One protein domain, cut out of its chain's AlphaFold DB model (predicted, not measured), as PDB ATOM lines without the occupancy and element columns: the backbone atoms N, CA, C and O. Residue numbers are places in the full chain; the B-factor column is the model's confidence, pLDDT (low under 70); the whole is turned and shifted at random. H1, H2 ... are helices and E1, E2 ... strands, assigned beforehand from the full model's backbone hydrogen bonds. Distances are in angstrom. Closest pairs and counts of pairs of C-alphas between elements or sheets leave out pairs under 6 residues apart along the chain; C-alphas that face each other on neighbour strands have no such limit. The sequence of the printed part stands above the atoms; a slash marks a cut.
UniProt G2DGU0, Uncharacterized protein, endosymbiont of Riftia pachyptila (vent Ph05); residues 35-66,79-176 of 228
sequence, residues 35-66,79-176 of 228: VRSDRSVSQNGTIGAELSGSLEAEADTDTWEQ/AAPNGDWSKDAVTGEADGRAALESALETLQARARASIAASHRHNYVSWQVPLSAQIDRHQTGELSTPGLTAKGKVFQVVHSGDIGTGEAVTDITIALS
ATOM      1  N   VAL A  35      72.705   9.709  58.643       83.75
ATOM      2  CA  VAL A  35      73.807  10.512  59.186       83.75
ATOM      3  C   VAL A  35      74.681   9.602  60.040       83.75
ATOM      4  O   VAL A  35      74.202   8.999  60.997       83.75
ATOM      5  N   ARG A  36      75.970   9.484  59.702       80.06
ATOM      6  CA  ARG A  36      76.908   8.611  60.422       80.06
ATOM      7  C   ARG A  36      78.262   9.274  60.633       80.06
ATOM      8  O   ARG A  36      78.682  10.121  59.853       80.06
ATOM      9  N   SER A  37      78.964   8.840  61.678       80.44
ATOM     10  CA  SER A  37      80.372   9.169  61.897       80.44
ATOM     11  C   SER A  37      81.229   7.949  61.581       80.44
ATOM     12  O   SER A  37      81.343   7.042  62.406       80.44
ATOM     13  N   ASP A  38      81.852   7.930  60.401       78.88
ATOM     14  CA  ASP A  38      82.646   6.787  59.919       78.88
ATOM     15  C   ASP A  38      83.737   6.367  60.910       78.88
ATOM     16  O   ASP A  38      83.981   5.180  61.123       78.88
ATOM     17  N   ARG A  39      84.356   7.344  61.580       71.94
ATOM     18  CA  ARG A  39      85.404   7.091  62.570       71.94
ATOM     19  C   ARG A  39      84.870   6.457  63.853       71.94
ATOM     20  O   ARG A  39      85.535   5.604  64.429       71.94
ATOM     21  N   SER A  40      83.690   6.872  64.313       69.12
ATOM     22  CA  SER A  40      83.061   6.232  65.473       69.12
ATOM     23  C   SER A  40      82.646   4.803  65.135       69.12
ATOM     24  O   SER A  40      82.857   3.904  65.943       69.12
ATOM     25  N   VAL A  41      82.102   4.588  63.935       78.44
ATOM     26  CA  VAL A  41      81.662   3.263  63.481       78.44
ATOM     27  C   VAL A  41      82.841   2.298  63.360       78.44
ATOM     28  O   VAL A  41      82.736   1.153  63.791       78.44
ATOM     29  N   SER A  42      83.985   2.748  62.837       72.31
ATOM     30  CA  SER A  42      85.167   1.889  62.695       72.31
ATOM     31  C   SER A  42      85.843   1.536  64.023       72.31
ATOM     32  O   SER A  42      86.421   0.458  64.128       72.31
ATOM     33  N   GLN A  43      85.774   2.411  65.033       68.25
ATOM     34  CA  GLN A  43      86.392   2.176  66.345       68.25
ATOM     35  C   GLN A  43      85.485   1.407  67.311       68.25
ATOM     36  O   GLN A  43      85.964   0.531  68.027       68.25
ATOM     37  N   ASN A  44      84.190   1.732  67.336       71.12
ATOM     38  CA  ASN A  44      83.267   1.288  68.383       71.12
ATOM     39  C   ASN A  44      82.113   0.419  67.847       71.12
ATOM     40  O   ASN A  44      81.286  -0.041  68.630       71.12
ATOM     41  N   GLY A  45      82.036   0.199  66.530       73.31
ATOM     42  CA  GLY A  45      80.901  -0.455  65.880       73.31
ATOM     43  C   GLY A  45      79.706   0.481  65.662       73.31
ATOM     44  O   GLY A  45      79.742   1.676  65.962       73.31
ATOM     45  N   THR A  46      78.629  -0.064  65.096       77.56
ATOM     46  CA  THR A  46      77.423   0.707  64.765       77.56
ATOM     47  C   THR A  46      76.476   0.771  65.958       77.56
ATOM     48  O   THR A  46      75.932  -0.247  66.376       77.56
ATOM     49  N   ILE A  47      76.229   1.981  66.461       77.19
ATOM     50  CA  ILE A  47      75.155   2.271  67.416       77.19
ATOM     51  C   ILE A  47      74.144   3.157  66.690       77.19
ATOM     52  O   ILE A  47      74.471   4.278  66.299       77.19
ATOM     53  N   GLY A  48      72.945   2.623  66.450       78.62
ATOM     54  CA  GLY A  48      71.884   3.301  65.710       78.62
ATOM     55  C   GLY A  48      70.915   4.046  66.623       78.62
ATOM     56  O   GLY A  48      70.596   3.581  67.716       78.62
ATOM     57  N   ALA A  49      70.423   5.183  66.146       81.75
ATOM     58  CA  ALA A  49      69.264   5.874  66.690       81.75
ATOM     59  C   ALA A  49      68.393   6.322  65.516       81.75
ATOM     60  O   ALA A  49      68.920   6.715  64.474       81.75
ATOM     61  N   GLU A  50      67.077   6.252  65.684       86.50
ATOM     62  CA  GLU A  50      66.126   6.637  64.649       86.50
ATOM     63  C   GLU A  50      65.517   8.000  64.967       86.50
ATOM     64  O   GLU A  50      65.178   8.304  66.115       86.50
ATOM     65  N   LEU A  51      65.415   8.834  63.935       86.38
ATOM     66  CA  LEU A  51      64.804  10.147  64.000       86.38
ATOM     67  C   LEU A  51      63.789  10.263  62.872       86.38
ATOM     68  O   LEU A  51      64.149  10.105  61.709       86.38
ATOM     69  N   SER A  52      62.546  10.579  63.218       87.25
ATOM     70  CA  SER A  52      61.477  10.807  62.254       87.25
ATOM     71  C   SER A  52      60.832  12.173  62.465       87.25
ATOM     72  O   SER A  52      60.858  12.748  63.557       87.25
ATOM     73  N   GLY A  53      60.275  12.696  61.381       85.00
ATOM     74  CA  GLY A  53      59.448  13.890  61.350       85.00
ATOM     75  C   GLY A  53      58.532  13.812  60.135       85.00
ATOM     76  O   GLY A  53      58.881  13.179  59.139       85.00
ATOM     77  N   SER A  54      57.360  14.425  60.237       85.62
ATOM     78  CA  SER A  54      56.396  14.551  59.148       85.62
ATOM     79  C   SER A  54      56.021  16.016  58.992       85.62
ATOM     80  O   SER A  54      55.892  16.729  59.988       85.62
ATOM     81  N   LEU A  55      55.841  16.440  57.750       82.94
ATOM     82  CA  LEU A  55      55.302  17.739  57.384       82.94
ATOM     83  C   LEU A  55      54.140  17.479  56.430       82.94
ATOM     84  O   LEU A  55      54.271  16.652  55.527       82.94
ATOM     85  N   GLU A  56      53.025  18.162  56.644       81.19
ATOM     86  CA  GLU A  56      51.853  18.091  55.779       81.19
ATOM     87  C   GLU A  56      51.520  19.500  55.305       81.19
ATOM     88  O   GLU A  56      51.394  20.417  56.112       81.19
ATOM     89  N   ALA A  57      51.420  19.664  53.988       77.19
ATOM     90  CA  ALA A  57      51.034  20.916  53.363       77.19
ATOM     91  C   ALA A  57      49.533  20.888  53.086       77.19
ATOM     92  O   ALA A  57      49.085  20.320  52.087       77.19
ATOM     93  N   GLU A  58      48.751  21.473  53.990       76.62
ATOM     94  CA  GLU A  58      47.300  21.519  53.839       76.62
ATOM     95  C   GLU A  58      46.884  22.504  52.731       76.62
ATOM     96  O   GLU A  58      47.372  23.634  52.625       76.62
ATOM     97  N   ALA A  59      45.931  22.078  51.901       77.06
ATOM     98  CA  ALA A  59      45.294  22.915  50.894       77.06
ATOM     99  C   ALA A  59      43.779  22.717  50.905       77.06
ATOM    100  O   ALA A  59      43.287  21.602  51.063       77.06
ATOM    101  N   ASP A  60      43.041  23.801  50.667       82.12
ATOM    102  CA  ASP A  60      41.597  23.746  50.439       82.12
ATOM    103  C   ASP A  60      41.312  23.194  49.030       82.12
ATOM    104  O   ASP A  60      41.258  23.930  48.037       82.12
ATOM    105  N   THR A  61      41.179  21.867  48.942       83.38
ATOM    106  CA  THR A  61      40.904  21.155  47.688       83.38
ATOM    107  C   THR A  61      39.465  21.339  47.221       83.38
ATOM    108  O   THR A  61      39.215  21.385  46.017       83.38
ATOM    109  N   ASP A  62      38.524  21.503  48.152       83.62
ATOM    110  CA  ASP A  62      37.101  21.638  47.842       83.62
ATOM    111  C   ASP A  62      36.824  22.932  47.077       83.62
ATOM    112  O   ASP A  62      36.205  22.906  46.007       83.62
ATOM    113  N   THR A  63      37.337  24.062  47.571       82.75
ATOM    114  CA  THR A  63      37.206  25.345  46.870       82.75
ATOM    115  C   THR A  63      37.923  25.312  45.517       82.75
ATOM    116  O   THR A  63      37.426  25.871  44.535       82.75
ATOM    117  N   TRP A  64      39.074  24.637  45.438       82.69
ATOM    118  CA  TRP A  64      39.858  24.525  44.209       82.69
ATOM    119  C   TRP A  64      39.134  23.747  43.103       82.69
ATOM    120  O   TRP A  64      39.081  24.209  41.960       82.69
ATOM    121  N   GLU A  65      38.561  22.586  43.422       85.31
ATOM    122  CA  GLU A  65      37.897  21.727  42.436       85.31
ATOM    123  C   GLU A  65      36.511  22.240  42.031       85.31
ATOM    124  O   GLU A  65      36.088  22.039  40.888       85.31
ATOM    125  N   GLN A  66      35.810  22.930  42.937       83.38
ATOM    126  CA  GLN A  66      34.463  23.448  42.683       83.38
ATOM    127  C   GLN A  66      34.447  24.804  41.964       83.38
ATOM    128  O   GLN A  66      33.387  25.231  41.487       83.38
ATOM    129  N   ALA A  79      54.226  25.135  34.246       84.81
ATOM    130  CA  ALA A  79      53.884  24.254  33.139       84.81
ATOM    131  C   ALA A  79      54.529  22.881  33.353       84.81
ATOM    132  O   ALA A  79      55.747  22.785  33.519       84.81
ATOM    133  N   ALA A  80      53.704  21.847  33.296       79.75
ATOM    134  CA  ALA A  80      54.110  20.457  33.288       79.75
ATOM    135  C   ALA A  80      54.565  20.034  31.873       79.75
ATOM    136  O   ALA A  80      54.014  20.521  30.875       79.75
ATOM    137  N   PRO A  81      55.540  19.115  31.731       78.44
ATOM    138  CA  PRO A  81      55.944  18.544  30.442       78.44
ATOM    139  C   PRO A  81      54.795  17.929  29.632       78.44
ATOM    140  O   PRO A  81      54.856  17.896  28.401       78.44
ATOM    141  N   ASN A  82      53.737  17.465  30.301       79.62
ATOM    142  CA  ASN A  82      52.537  16.911  29.672       79.62
ATOM    143  C   ASN A  82      51.581  17.978  29.076       79.62
ATOM    144  O   ASN A  82      50.597  17.622  28.425       79.62
ATOM    145  N   GLY A  83      51.881  19.272  29.248       79.62
ATOM    146  CA  GLY A  83      51.073  20.395  28.765       79.62
ATOM    147  C   GLY A  83      50.024  20.910  29.757       79.62
ATOM    148  O   GLY A  83      49.342  21.895  29.448       79.62
ATOM    149  N   ASP A  84      49.916  20.290  30.932       84.06
ATOM    150  CA  ASP A  84      49.087  20.765  32.034       84.06
ATOM    151  C   ASP A  84      49.789  21.877  32.827       84.06
ATOM    152  O   ASP A  84      50.957  22.210  32.620       84.06
ATOM    153  N   TRP A  85      49.035  22.498  33.730       84.56
ATOM    154  CA  TRP A  85      49.551  23.503  34.650       84.56
ATOM    155  C   TRP A  85      49.271  23.053  36.073       84.56
ATOM    156  O   TRP A  85      48.108  22.875  36.446       84.56
ATOM    157  N   SER A  86      50.328  22.893  36.860       84.56
ATOM    158  CA  SER A  86      50.253  22.509  38.265       84.56
ATOM    159  C   SER A  86      50.565  23.704  39.157       84.56
ATOM    160  O   SER A  86      51.221  24.671  38.759       84.56
ATOM    161  N   LYS A  87      50.042  23.667  40.377       80.75
ATOM    162  CA  LYS A  87      50.371  24.625  41.424       80.75
ATOM    163  C   LYS A  87      50.467  23.853  42.728       80.75
ATOM    164  O   LYS A  87      49.487  23.234  43.134       80.75
ATOM    165  N   ASP A  88      51.615  23.954  43.380       77.50
ATOM    166  CA  ASP A  88      51.808  23.366  44.697       77.50
ATOM    167  C   ASP A  88      50.928  24.069  45.735       77.50
ATOM    168  O   ASP A  88      50.650  25.274  45.648       77.50
ATOM    169  N   ALA A  89      50.489  23.310  46.735       70.44
ATOM    170  CA  ALA A  89      49.843  23.853  47.918       70.44
ATOM    171  C   ALA A  89      50.788  24.859  48.601       70.44
ATOM    172  O   ALA A  89      51.882  24.509  49.031       70.44
ATOM    173  N   VAL A  90      50.386  26.131  48.655       61.28
ATOM    174  CA  VAL A  90      51.178  27.232  49.248       61.28
ATOM    175  C   VAL A  90      50.324  28.175  50.100       61.28
ATOM    176  O   VAL A  90      50.706  29.316  50.359       61.28
ATOM    177  N   THR A  91      49.123  27.759  50.508       53.56
ATOM    178  CA  THR A  91      48.283  28.560  51.411       53.56
ATOM    179  C   THR A  91      48.835  28.513  52.834       53.56
ATOM    180  O   THR A  91      48.405  27.712  53.649       53.56
ATOM    181  N   GLY A  92      49.787  29.412  53.099       45.94
ATOM    182  CA  GLY A  92      50.461  29.631  54.379       45.94
ATOM    183  C   GLY A  92      51.966  29.791  54.159       45.94
ATOM    184  O   GLY A  92      52.569  28.986  53.461       45.94
ATOM    185  N   GLU A  93      52.598  30.812  54.746       43.25
ATOM    186  CA  GLU A  93      54.059  31.060  54.702       43.25
ATOM    187  C   GLU A  93      54.919  29.919  55.312       43.25
ATOM    188  O   GLU A  93      56.119  30.098  55.514       43.25
ATOM    189  N   ALA A  94      54.343  28.745  55.597       51.03
ATOM    190  CA  ALA A  94      54.952  27.701  56.410       51.03
ATOM    191  C   ALA A  94      55.068  26.305  55.772       51.03
ATOM    192  O   ALA A  94      55.809  25.517  56.339       51.03
ATOM    193  N   ASP A  95      54.446  25.980  54.625       60.34
ATOM    194  CA  ASP A  95      54.282  24.552  54.252       60.34
ATOM    195  C   ASP A  95      54.637  24.183  52.795       60.34
ATOM    196  O   ASP A  95      54.265  23.129  52.293       60.34
ATOM    197  N   GLY A  96      55.398  25.023  52.091       67.62
ATOM    198  CA  GLY A  96      55.916  24.685  50.758       67.62
ATOM    199  C   GLY A  96      57.178  23.804  50.778       67.62
ATOM    200  O   GLY A  96      57.674  23.384  51.824       67.62
ATOM    201  N   ARG A  97      57.796  23.620  49.602       74.50
ATOM    202  CA  ARG A  97      59.098  22.932  49.449       74.50
ATOM    203  C   ARG A  97      60.184  23.472  50.390       74.50
ATOM    204  O   ARG A  97      60.912  22.693  50.991       74.50
ATOM    205  N   ALA A  98      60.254  24.790  50.574       77.62
ATOM    206  CA  ALA A  98      61.240  25.429  51.450       77.62
ATOM    207  C   ALA A  98      61.084  25.036  52.935       77.62
ATOM    208  O   ALA A  98      62.066  24.970  53.680       77.62
ATOM    209  N   ALA A  99      59.857  24.749  53.377       79.31
ATOM    210  CA  ALA A  99      59.596  24.294  54.737       79.31
ATOM    211  C   ALA A  99      60.028  22.842  54.936       79.31
ATOM    212  O   ALA A  99      60.651  22.520  55.946       79.31
ATOM    213  N   LEU A 100      59.784  21.988  53.937       80.00
ATOM    214  CA  LEU A 100      60.327  20.632  53.905       80.00
ATOM    215  C   LEU A 100      61.862  20.653  53.946       80.00
ATOM    216  O   LEU A 100      62.455  19.928  54.741       80.00
ATOM    217  N   GLU A 101      62.509  21.506  53.148       83.62
ATOM    218  CA  GLU A 101      63.970  21.679  53.162       83.62
ATOM    219  C   GLU A 101      64.478  22.092  54.551       83.62
ATOM    220  O   GLU A 101      65.389  21.460  55.091       83.62
ATOM    221  N   SER A 102      63.824  23.072  55.179       85.19
ATOM    222  CA  SER A 102      64.155  23.534  56.536       85.19
ATOM    223  C   SER A 102      63.939  22.445  57.596       85.19
ATOM    224  O   SER A 102      64.731  22.301  58.537       85.19
ATOM    225  N   ALA A 103      62.882  21.639  57.458       85.62
ATOM    226  CA  ALA A 103      62.603  20.511  58.341       85.62
ATOM    227  C   ALA A 103      63.666  19.412  58.196       85.62
ATOM    228  O   ALA A 103      64.173  18.907  59.203       85.62
ATOM    229  N   LEU A 104      64.062  19.082  56.962       87.06
ATOM    230  CA  LEU A 104      65.144  18.135  56.682       87.06
ATOM    231  C   LEU A 104      66.472  18.627  57.268       87.06
ATOM    232  O   LEU A 104      67.157  17.854  57.941       87.06
ATOM    233  N   GLU A 105      66.810  19.903  57.084       87.44
ATOM    234  CA  GLU A 105      68.016  20.508  57.659       87.44
ATOM    235  C   GLU A 105      68.008  20.423  59.194       87.44
ATOM    236  O   GLU A 105      68.990  20.010  59.817       87.44
ATOM    237  N   THR A 106      66.860  20.710  59.811       89.50
ATOM    238  CA  THR A 106      66.675  20.618  61.265       89.50
ATOM    239  C   THR A 106      66.862  19.187  61.778       89.50
ATOM    240  O   THR A 106      67.546  18.969  62.785       89.50
ATOM    241  N   LEU A 107      66.298  18.186  61.092       89.62
ATOM    242  CA  LEU A 107      66.468  16.775  61.454       89.62
ATOM    243  C   LEU A 107      67.933  16.332  61.324       89.62
ATOM    244  O   LEU A 107      68.452  15.653  62.216       89.62
ATOM    245  N   GLN A 108      68.632  16.765  60.273       87.94
ATOM    246  CA  GLN A 108      70.063  16.499  60.104       87.94
ATOM    247  C   GLN A 108      70.902  17.158  61.211       87.94
ATOM    248  O   GLN A 108      71.777  16.510  61.801       87.94
ATOM    249  N   ALA A 109      70.618  18.420  61.545       86.31
ATOM    250  CA  ALA A 109      71.284  19.135  62.630       86.31
ATOM    251  C   ALA A 109      71.056  18.445  63.985       86.31
ATOM    252  O   ALA A 109      72.000  18.256  64.760       86.31
ATOM    253  N   ARG A 110      69.829  17.976  64.248       89.25
ATOM    254  CA  ARG A 110      69.500  17.193  65.448       89.25
ATOM    255  C   ARG A 110      70.258  15.864  65.489       89.25
ATOM    256  O   ARG A 110      70.792  15.513  66.543       89.25
ATOM    257  N   ALA A 111      70.359  15.149  64.369       87.19
ATOM    258  CA  ALA A 111      71.130  13.908  64.288       87.19
ATOM    259  C   ALA A 111      72.620  14.140  64.610       87.19
ATOM    260  O   ALA A 111      73.203  13.414  65.419       87.19
ATOM    261  N   ARG A 112      73.228  15.205  64.068       82.75
ATOM    262  CA  ARG A 112      74.614  15.597  64.389       82.75
ATOM    263  C   ARG A 112      74.798  15.945  65.860       82.75
ATOM    264  O   ARG A 112      75.752  15.474  66.483       82.75
ATOM    265  N   ALA A 113      73.881  16.730  66.423       84.31
ATOM    266  CA  ALA A 113      73.903  17.071  67.840       84.31
ATOM    267  C   ALA A 113      73.808  15.814  68.718       84.31
ATOM    268  O   ALA A 113      74.541  15.708  69.700       84.31
ATOM    269  N   SER A 114      72.986  14.834  68.330       84.56
ATOM    270  CA  SER A 114      72.887  13.543  69.018       84.56
ATOM    271  C   SER A 114      74.196  12.753  68.954       84.56
ATOM    272  O   SER A 114      74.669  12.284  69.986       84.56
ATOM    273  N   ILE A 115      74.832  12.648  67.782       82.25
ATOM    274  CA  ILE A 115      76.138  11.979  67.633       82.25
ATOM    275  C   ILE A 115      77.202  12.673  68.500       82.25
ATOM    276  O   ILE A 115      77.956  12.021  69.226       82.25
ATOM    277  N   ALA A 116      77.248  14.006  68.472       78.75
ATOM    278  CA  ALA A 116      78.179  14.787  69.279       78.75
ATOM    279  C   ALA A 116      77.912  14.639  70.786       78.75
ATOM    280  O   ALA A 116      78.858  14.543  71.574       78.75
ATOM    281  N   ALA A 117      76.643  14.588  71.193       76.69
ATOM    282  CA  ALA A 117      76.251  14.330  72.572       76.69
ATOM    283  C   ALA A 117      76.703  12.933  73.016       76.69
ATOM    284  O   ALA A 117      77.307  12.825  74.082       76.69
ATOM    285  N   SER A 118      76.517  11.897  72.194       76.12
ATOM    286  CA  SER A 118      77.004  10.542  72.488       76.12
ATOM    287  C   SER A 118      78.518  10.513  72.703       76.12
ATOM    288  O   SER A 118      78.995   9.884  73.644       76.12
ATOM    289  N   HIS A 119      79.290  11.266  71.913       72.75
ATOM    290  CA  HIS A 119      80.736  11.372  72.131       72.75
ATOM    291  C   HIS A 119      81.104  12.051  73.456       72.75
ATOM    292  O   HIS A 119      82.126  11.688  74.036       72.75
ATOM    293  N   ARG A 120      80.294  13.007  73.937       68.69
ATOM    294  CA  ARG A 120      80.501  13.704  75.222       68.69
ATOM    295  C   ARG A 120      80.074  12.891  76.446       68.69
ATOM    296  O   ARG A 120      80.515  13.217  77.543       68.69
ATOM    297  N   HIS A 121      79.265  11.848  76.269       71.81
ATOM    298  CA  HIS A 121      78.875  10.919  77.338       71.81
ATOM    299  C   HIS A 121      79.884   9.772  77.525       71.81
ATOM    300  O   HIS A 121      79.564   8.738  78.103       71.81
ATOM    301  N   ASN A 122      81.120   9.946  77.051       77.19
ATOM    302  CA  ASN A 122      82.216   9.055  77.402       77.19
ATOM    303  C   ASN A 122      82.828   9.520  78.722       77.19
ATOM    304  O   ASN A 122      83.421  10.600  78.789       77.19
ATOM    305  N   TYR A 123      82.693   8.695  79.753       86.19
ATOM    306  CA  TYR A 123      83.168   9.002  81.092       86.19
ATOM    307  C   TYR A 123      84.339   8.113  81.483       86.19
ATOM    308  O   TYR A 123      84.359   6.920  81.183       86.19
ATOM    309  N   VAL A 124      85.303   8.699  82.183       87.75
ATOM    310  CA  VAL A 124      86.334   7.951  82.903       87.75
ATOM    311  C   VAL A 124      86.228   8.338  84.363       87.75
ATOM    312  O   VAL A 124      86.280   9.525  84.690       87.75
ATOM    313  N   SER A 125      86.058   7.341  85.222       90.56
ATOM    314  CA  SER A 125      85.970   7.516  86.664       90.56
ATOM    315  C   SER A 125      87.130   6.831  87.368       90.56
ATOM    316  O   SER A 125      87.516   5.722  86.996       90.56
ATOM    317  N   TRP A 126      87.665   7.474  88.398       93.31
ATOM    318  CA  TRP A 126      88.645   6.872  89.296       93.31
ATOM    319  C   TRP A 126      88.471   7.407  90.715       93.31
ATOM    320  O   TRP A 126      87.839   8.443  90.934       93.31
ATOM    321  N   GLN A 127      89.056   6.687  91.668       93.06
ATOM    322  CA  GLN A 127      89.006   7.007  93.087       93.06
ATOM    323  C   GLN A 127      90.357   7.503  93.585       93.06
ATOM    324  O   GLN A 127      91.412   6.998  93.192       93.06
ATOM    325  N   VAL A 128      90.310   8.492  94.470       91.88
ATOM    326  CA  VAL A 128      91.461   8.987  95.231       91.88
ATOM    327  C   VAL A 128      91.092   9.081  96.714       91.88
ATOM    328  O   VAL A 128      89.903   9.193  97.028       91.88
ATOM    329  N   PRO A 129      92.067   9.072  97.642       93.12
ATOM    330  CA  PRO A 129      91.808   9.443  99.032       93.12
ATOM    331  C   PRO A 129      91.114  10.807  99.110       93.12
ATOM    332  O   PRO A 129      91.361  11.667  98.260       93.12
ATOM    333  N   LEU A 130      90.251  10.995 100.113       92.50
ATOM    334  CA  LEU A 130      89.401  12.181 100.252       92.50
ATOM    335  C   LEU A 130      90.152  13.487  99.945       92.50
ATOM    336  O   LEU A 130      91.070  13.876 100.667       92.50
ATOM    337  N   SER A 131      89.719  14.183  98.891       89.44
ATOM    338  CA  SER A 131      90.317  15.445  98.457       89.44
ATOM    339  C   SER A 131      89.238  16.481  98.162       89.44
ATOM    340  O   SER A 131      88.577  16.445  97.127       89.44
ATOM    341  N   ALA A 132      89.086  17.440  99.074       88.12
ATOM    342  CA  ALA A 132      88.114  18.531  98.964       88.12
ATOM    343  C   ALA A 132      88.547  19.658  98.003       88.12
ATOM    344  O   ALA A 132      87.819  20.627  97.817       88.12
ATOM    345  N   GLN A 133      89.745  19.572  97.413       90.50
ATOM    346  CA  GLN A 133      90.271  20.596  96.498       90.50
ATOM    347  C   GLN A 133      89.791  20.418  95.050       90.50
ATOM    348  O   GLN A 133      90.039  21.283  94.206       90.50
ATOM    349  N   ILE A 134      89.151  19.285  94.759       90.69
ATOM    350  CA  ILE A 134      88.744  18.893  93.414       90.69
ATOM    351  C   ILE A 134      87.327  19.380  93.159       90.69
ATOM    352  O   ILE A 134      86.416  19.090  93.928       90.69
ATOM    353  N   ASP A 135      87.140  20.094  92.054       92.00
ATOM    354  CA  ASP A 135      85.851  20.680  91.707       92.00
ATOM    355  C   ASP A 135      85.618  20.673  90.186       92.00
ATOM    356  O   ASP A 135      86.543  20.565  89.373       92.00
ATOM    357  N   ARG A 136      84.355  20.805  89.779       91.38
ATOM    358  CA  ARG A 136      83.868  20.687  88.395       91.38
ATOM    359  C   ARG A 136      84.457  21.732  87.453       91.38
ATOM    360  O   ARG A 136      84.444  21.550  86.238       91.38
ATOM    361  N   HIS A 137      84.985  22.841  87.967       91.19
ATOM    362  CA  HIS A 137      85.648  23.839  87.133       91.19
ATOM    363  C   HIS A 137      87.044  23.393  86.655       91.19
ATOM    364  O   HIS A 137      87.563  23.976  85.700       91.19
ATOM    365  N   GLN A 138      87.621  22.337  87.225       91.62
ATOM    366  CA  GLN A 138      88.961  21.857  86.889       91.62
ATOM    367  C   GLN A 138      88.958  20.847  85.726       91.62
ATOM    368  O   GLN A 138      87.916  20.354  85.283       91.62
ATOM    369  N   THR A 139      90.154  20.555  85.216       90.94
ATOM    370  CA  THR A 139      90.408  19.524  84.201       90.94
ATOM    371  C   THR A 139      91.195  18.401  84.859       90.94
ATOM    372  O   THR A 139      92.255  18.658  85.427       90.94
ATOM    373  N   GLY A 140      90.682  17.175  84.782       87.81
ATOM    374  CA  GLY A 140      91.350  15.985  85.300       87.81
ATOM    375  C   GLY A 140      92.144  15.276  84.207       87.81
ATOM    376  O   GLY A 140      91.735  15.248  83.042       87.81
ATOM    377  N   GLU A 141      93.276  14.697  84.591       90.19
ATOM    378  CA  GLU A 141      94.101  13.851  83.735       90.19
ATOM    379  C   GLU A 141      94.443  12.564  84.485       90.19
ATOM    380  O   GLU A 141      94.962  12.605  85.600       90.19
ATOM    381  N   LEU A 142      94.129  11.427  83.869       89.56
ATOM    382  CA  LEU A 142      94.499  10.100  84.329       89.56
ATOM    383  C   LEU A 142      95.540   9.552  83.358       89.56
ATOM    384  O   LEU A 142      95.256   9.393  82.170       89.56
ATOM    385  N   SER A 143      96.735   9.259  83.864       90.44
ATOM    386  CA  SER A 143      97.798   8.618  83.096       90.44
ATOM    387  C   SER A 143      98.177   7.305  83.767       90.44
ATOM    388  O   SER A 143      98.674   7.279  84.891       90.44
ATOM    389  N   THR A 144      97.896   6.206  83.077       88.19
ATOM    390  CA  THR A 144      98.262   4.843  83.473       88.19
ATOM    391  C   THR A 144      98.903   4.141  82.272       88.19
ATOM    392  O   THR A 144      98.645   4.539  81.134       88.19
ATOM    393  N   PRO A 145      99.696   3.072  82.467       85.12
ATOM    394  CA  PRO A 145     100.352   2.372  81.359       85.12
ATOM    395  C   PRO A 145      99.408   1.836  80.264       85.12
ATOM    396  O   PRO A 145      99.864   1.583  79.154       85.12
ATOM    397  N   GLY A 146      98.112   1.663  80.556       81.19
ATOM    398  CA  GLY A 146      97.104   1.188  79.598       81.19
ATOM    399  C   GLY A 146      96.051   2.222  79.186       81.19
ATOM    400  O   GLY A 146      95.247   1.938  78.300       81.19
ATOM    401  N   LEU A 147      96.020   3.402  79.812       80.88
ATOM    402  CA  LEU A 147      94.999   4.422  79.569       80.88
ATOM    403  C   LEU A 147      95.539   5.814  79.902       80.88
ATOM    404  O   LEU A 147      95.895   6.087  81.049       80.88
ATOM    405  N   THR A 148      95.499   6.704  78.912       85.31
ATOM    406  CA  THR A 148      95.703   8.144  79.098       85.31
ATOM    407  C   THR A 148      94.416   8.867  78.731       85.31
ATOM    408  O   THR A 148      93.968   8.804  77.585       85.31
ATOM    409  N   ALA A 149      93.815   9.549  79.700       84.56
ATOM    410  CA  ALA A 149      92.539  10.232  79.546       84.56
ATOM    411  C   ALA A 149      92.616  11.633  80.158       84.56
ATOM    412  O   ALA A 149      93.049  11.800  81.293       84.56
ATOM    413  N   LYS A 150      92.177  12.647  79.410       88.19
ATOM    414  CA  LYS A 150      92.163  14.045  79.850       88.19
ATOM    415  C   LYS A 150      90.833  14.684  79.492       88.19
ATOM    416  O   LYS A 150      90.401  14.605  78.341       88.19
ATOM    417  N   GLY A 151      90.185  15.321  80.461       87.62
ATOM    418  CA  GLY A 151      88.826  15.822  80.280       87.62
ATOM    419  C   GLY A 151      88.359  16.761  81.383       87.62
ATOM    420  O   GLY A 151      89.002  16.920  82.422       87.62
ATOM    421  N   LYS A 152      87.217  17.404  81.140       90.69
ATOM    422  CA  LYS A 152      86.565  18.282  82.116       90.69
ATOM    423  C   LYS A 152      86.001  17.435  83.253       90.69
ATOM    424  O   LYS A 152      85.356  16.423  82.978       90.69
ATOM    425  N   VAL A 153      86.196  17.858  84.504       91.62
ATOM    426  CA  VAL A 153      85.561  17.199  85.653       91.62
ATOM    427  C   VAL A 153      84.045  17.375  85.549       91.62
ATOM    428  O   VAL A 153      83.524  18.488  85.575       91.62
ATOM    429  N   PHE A 154      83.336  16.261  85.380       90.06
ATOM    430  CA  PHE A 154      81.885  16.222  85.217       90.06
ATOM    431  C   PHE A 154      81.185  16.080  86.568       90.06
ATOM    432  O   PHE A 154      80.254  16.840  86.861       90.06
ATOM    433  N   GLN A 155      81.681  15.157  87.396       92.19
ATOM    434  CA  GLN A 155      81.119  14.805  88.696       92.19
ATOM    435  C   GLN A 155      82.242  14.526  89.702       92.19
ATOM    436  O   GLN A 155      83.252  13.913  89.357       92.19
ATOM    437  N   VAL A 156      82.030  14.973  90.939       93.56
ATOM    438  CA  VAL A 156      82.868  14.679  92.107       93.56
ATOM    439  C   VAL A 156      81.935  14.189  93.207       93.56
ATOM    440  O   VAL A 156      80.953  14.869  93.510       93.56
ATOM    441  N   VAL A 157      82.197  13.010  93.766       94.38
ATOM    442  CA  VAL A 157      81.440  12.462  94.900       94.38
ATOM    443  C   VAL A 157      82.417  12.170  96.023       94.38
ATOM    444  O   VAL A 157      83.381  11.440  95.833       94.38
ATOM    445  N   HIS A 158      82.170  12.745  97.193       93.44
ATOM    446  CA  HIS A 158      82.912  12.418  98.403       93.44
ATOM    447  C   HIS A 158      82.108  11.390  99.190       93.44
ATOM    448  O   HIS A 158      80.938  11.630  99.500       93.44
ATOM    449  N   SER A 159      82.720  10.257  99.506       92.50
ATOM    450  CA  SER A 159      82.109   9.208 100.316       92.50
ATOM    451  C   SER A 159      83.030   8.853 101.478       92.50
ATOM    452  O   SER A 159      84.255   8.967 101.391       92.50
ATOM    453  N   GLY A 160      82.431   8.494 102.610       91.94
ATOM    454  CA  GLY A 160      83.166   8.107 103.804       91.94
ATOM    455  C   GLY A 160      82.395   7.074 104.607       91.94
ATOM    456  O   GLY A 160      81.174   7.176 104.741       91.94
ATOM    457  N   ASP A 161      83.121   6.094 105.131       92.38
ATOM    458  CA  ASP A 161      82.612   5.030 105.989       92.38
ATOM    459  C   ASP A 161      83.279   5.129 107.368       92.38
ATOM    460  O   ASP A 161      84.492   4.995 107.533       92.38
ATOM    461  N   ILE A 162      82.454   5.386 108.383       89.50
ATOM    462  CA  ILE A 162      82.885   5.570 109.773       89.50
ATOM    463  C   ILE A 162      83.346   4.240 110.390       89.50
ATOM    464  O   ILE A 162      84.184   4.243 111.291       89.50
ATOM    465  N   GLY A 163      82.816   3.105 109.926       91.00
ATOM    466  CA  GLY A 163      83.154   1.780 110.443       91.00
ATOM    467  C   GLY A 163      84.533   1.302 109.994       91.00
ATOM    468  O   GLY A 163      85.273   0.730 110.794       91.00
ATOM    469  N   THR A 164      84.894   1.554 108.735       87.06
ATOM    470  CA  THR A 164      86.206   1.193 108.167       87.06
ATOM    471  C   THR A 164      87.248   2.306 108.311       87.06
ATOM    472  O   THR A 164      88.444   2.040 108.205       87.06
ATOM    473  N   GLY A 165      86.811   3.542 108.573       87.19
ATOM    474  CA  GLY A 165      87.668   4.730 108.571       87.19
ATOM    475  C   GLY A 165      88.069   5.181 107.163       87.19
ATOM    476  O   GLY A 165      88.984   5.992 107.017       87.19
ATOM    477  N   GLU A 166      87.417   4.648 106.127       90.44
ATOM    478  CA  GLU A 166      87.701   4.975 104.737       90.44
ATOM    479  C   GLU A 166      87.036   6.296 104.341       90.44
ATOM    480  O   GLU A 166      85.880   6.562 104.669       90.44
ATOM    481  N   ALA A 167      87.771   7.132 103.610       92.50
ATOM    482  CA  ALA A 167      87.247   8.350 103.019       92.50
ATOM    483  C   ALA A 167      87.848   8.530 101.624       92.50
ATOM    484  O   ALA A 167      89.066   8.681 101.472       92.50
ATOM    485  N   VAL A 168      86.990   8.530 100.608       94.81
ATOM    486  CA  VAL A 168      87.392   8.563  99.201       94.81
ATOM    487  C   VAL A 168      86.653   9.652  98.438       94.81
ATOM    488  O   VAL A 168      85.630  10.198  98.855       94.81
ATOM    489  N   THR A 169      87.240  10.047  97.319       94.12
ATOM    490  CA  THR A 169      86.642  10.959  96.351       94.12
ATOM    491  C   THR A 169      86.624  10.282  94.994       94.12
ATOM    492  O   THR A 169      87.674  10.007  94.413       94.12
ATOM    493  N   ASP A 170      85.420  10.030  94.497       93.94
ATOM    494  CA  ASP A 170      85.166   9.560  93.144       93.94
ATOM    495  C   ASP A 170      85.161  10.753  92.191       93.94
ATOM    496  O   ASP A 170      84.352  11.678  92.323       93.94
ATOM    497  N   ILE A 171      86.056  10.729  91.209       93.25
ATOM    498  CA  ILE A 171      86.186  11.774  90.195       93.25
ATOM    499  C   ILE A 171      85.774  11.173  88.866       93.25
ATOM    500  O   ILE A 171      86.321  10.156  88.451       93.25
ATOM    501  N   THR A 172      84.838  11.818  88.175       92.12
ATOM    502  CA  THR A 172      84.432  11.441  86.818       92.12
ATOM    503  C   THR A 172      84.739  12.576  85.856       92.12
ATOM    504  O   THR A 172      84.249  13.694  86.039       92.12
ATOM    505  N   ILE A 173      85.512  12.297  84.806       90.44
ATOM    506  CA  ILE A 173      85.756  13.243  83.709       90.44
ATOM    507  C   ILE A 173      84.933  12.880  82.483       90.44
ATOM    508  O   ILE A 173      84.784  11.706  82.151       90.44
ATOM    509  N   ALA A 174      84.447  13.902  81.783       87.00
ATOM    510  CA  ALA A 174      83.853  13.750  80.463       87.00
ATOM    511  C   ALA A 174      84.933  13.901  79.382       87.00
ATOM    512  O   ALA A 174      85.678  14.891  79.350       87.00
ATOM    513  N   LEU A 175      84.997  12.931  78.476       79.38
ATOM    514  CA  LEU A 175      85.885  12.935  77.322       79.38
ATOM    515  C   LEU A 175      85.143  13.506  76.117       79.38
ATOM    516  O   LEU A 175      84.069  13.048  75.756       79.38
ATOM    517  N   SER A 176      85.724  14.515  75.471       65.00
ATOM    518  CA  SER A 176      85.124  15.138  74.279       65.00
ATOM    519  C   SER A 176      85.609  14.524  72.960       65.00
ATOM    520  O   SER A 176      85.128  14.904  71.894       65.00
TER     521      SER A 176
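Overview. This is residues 35 to 66 and 79 to 176 of the 228 residues of an uncharacterized protein of endosymbiont of Riftia pachyptila (vent Ph05) (UniProt G2DGU0). What shape do the atoms make? A head, the twisted and curled sheet of E1 to E4, stands at one end of a long shaft, H3, while residues 45 to 60 run loosely beside the shaft from H1 to H2 beyond its far end. What are the parts? The printed part has 130 residues with three named helices, then four named strands; the class is mixed, and the sheet runs E1 E4 E3 E2, all antiparallel. How spread out is it? It is an extended rod spanning 87 by 33 by 24 A, with a radius of gyration of the C-alphas of 27.0 A.

Arrangement. Where do the helices stand? H1, residues 38 to 44, and H2, residues 61 to 66, touch no helix and are not on the sheet. H3, residues 97 to 120, only grazes the sheet with residues 119 to 120. In H1, H2 and H3 every O i to N i+4 pair is within hydrogen-bond range. How do the strands pair? E1, residues 122 to 129, is antiparallel to E4, residues 166 to 175, with N 126 and O 171 at 3.0 A. E3, residues 147 to 161, bends by 103 degrees at residue 151 and forms hairpins with E2, residues 139 to 144, with N 142 and O 149 at 2.8 A, and with E4, with N 157 and O 170 at 2.9 A. E2, E3 and E4 are a meander, each strand the antiparallel neighbour of the one before, and with E1 beside E4 a Greek key.

Along the chain. Where does H1 begin? C-alpha 38 is at (82.646, 6.787, 59.919). How long are the longer elements? H3 measures 34.7 A, E3 29.2 A, E4 28.6 A and E1 23.7 A. Where does E4 end? C-alpha 175 is at (85.885, 12.935, 77.322).

Size, cuts and confidence. Is the printed part unbroken? Residues 67 to 78 are not printed, and C-alphas 66 and 79 are 21.7 A apart. What is long or free? H1 to H2 is a long link of 16 residues, and residues 80 to 86 stand free. Where is confidence low? Eleven residues are under 70, among them 90 to 96.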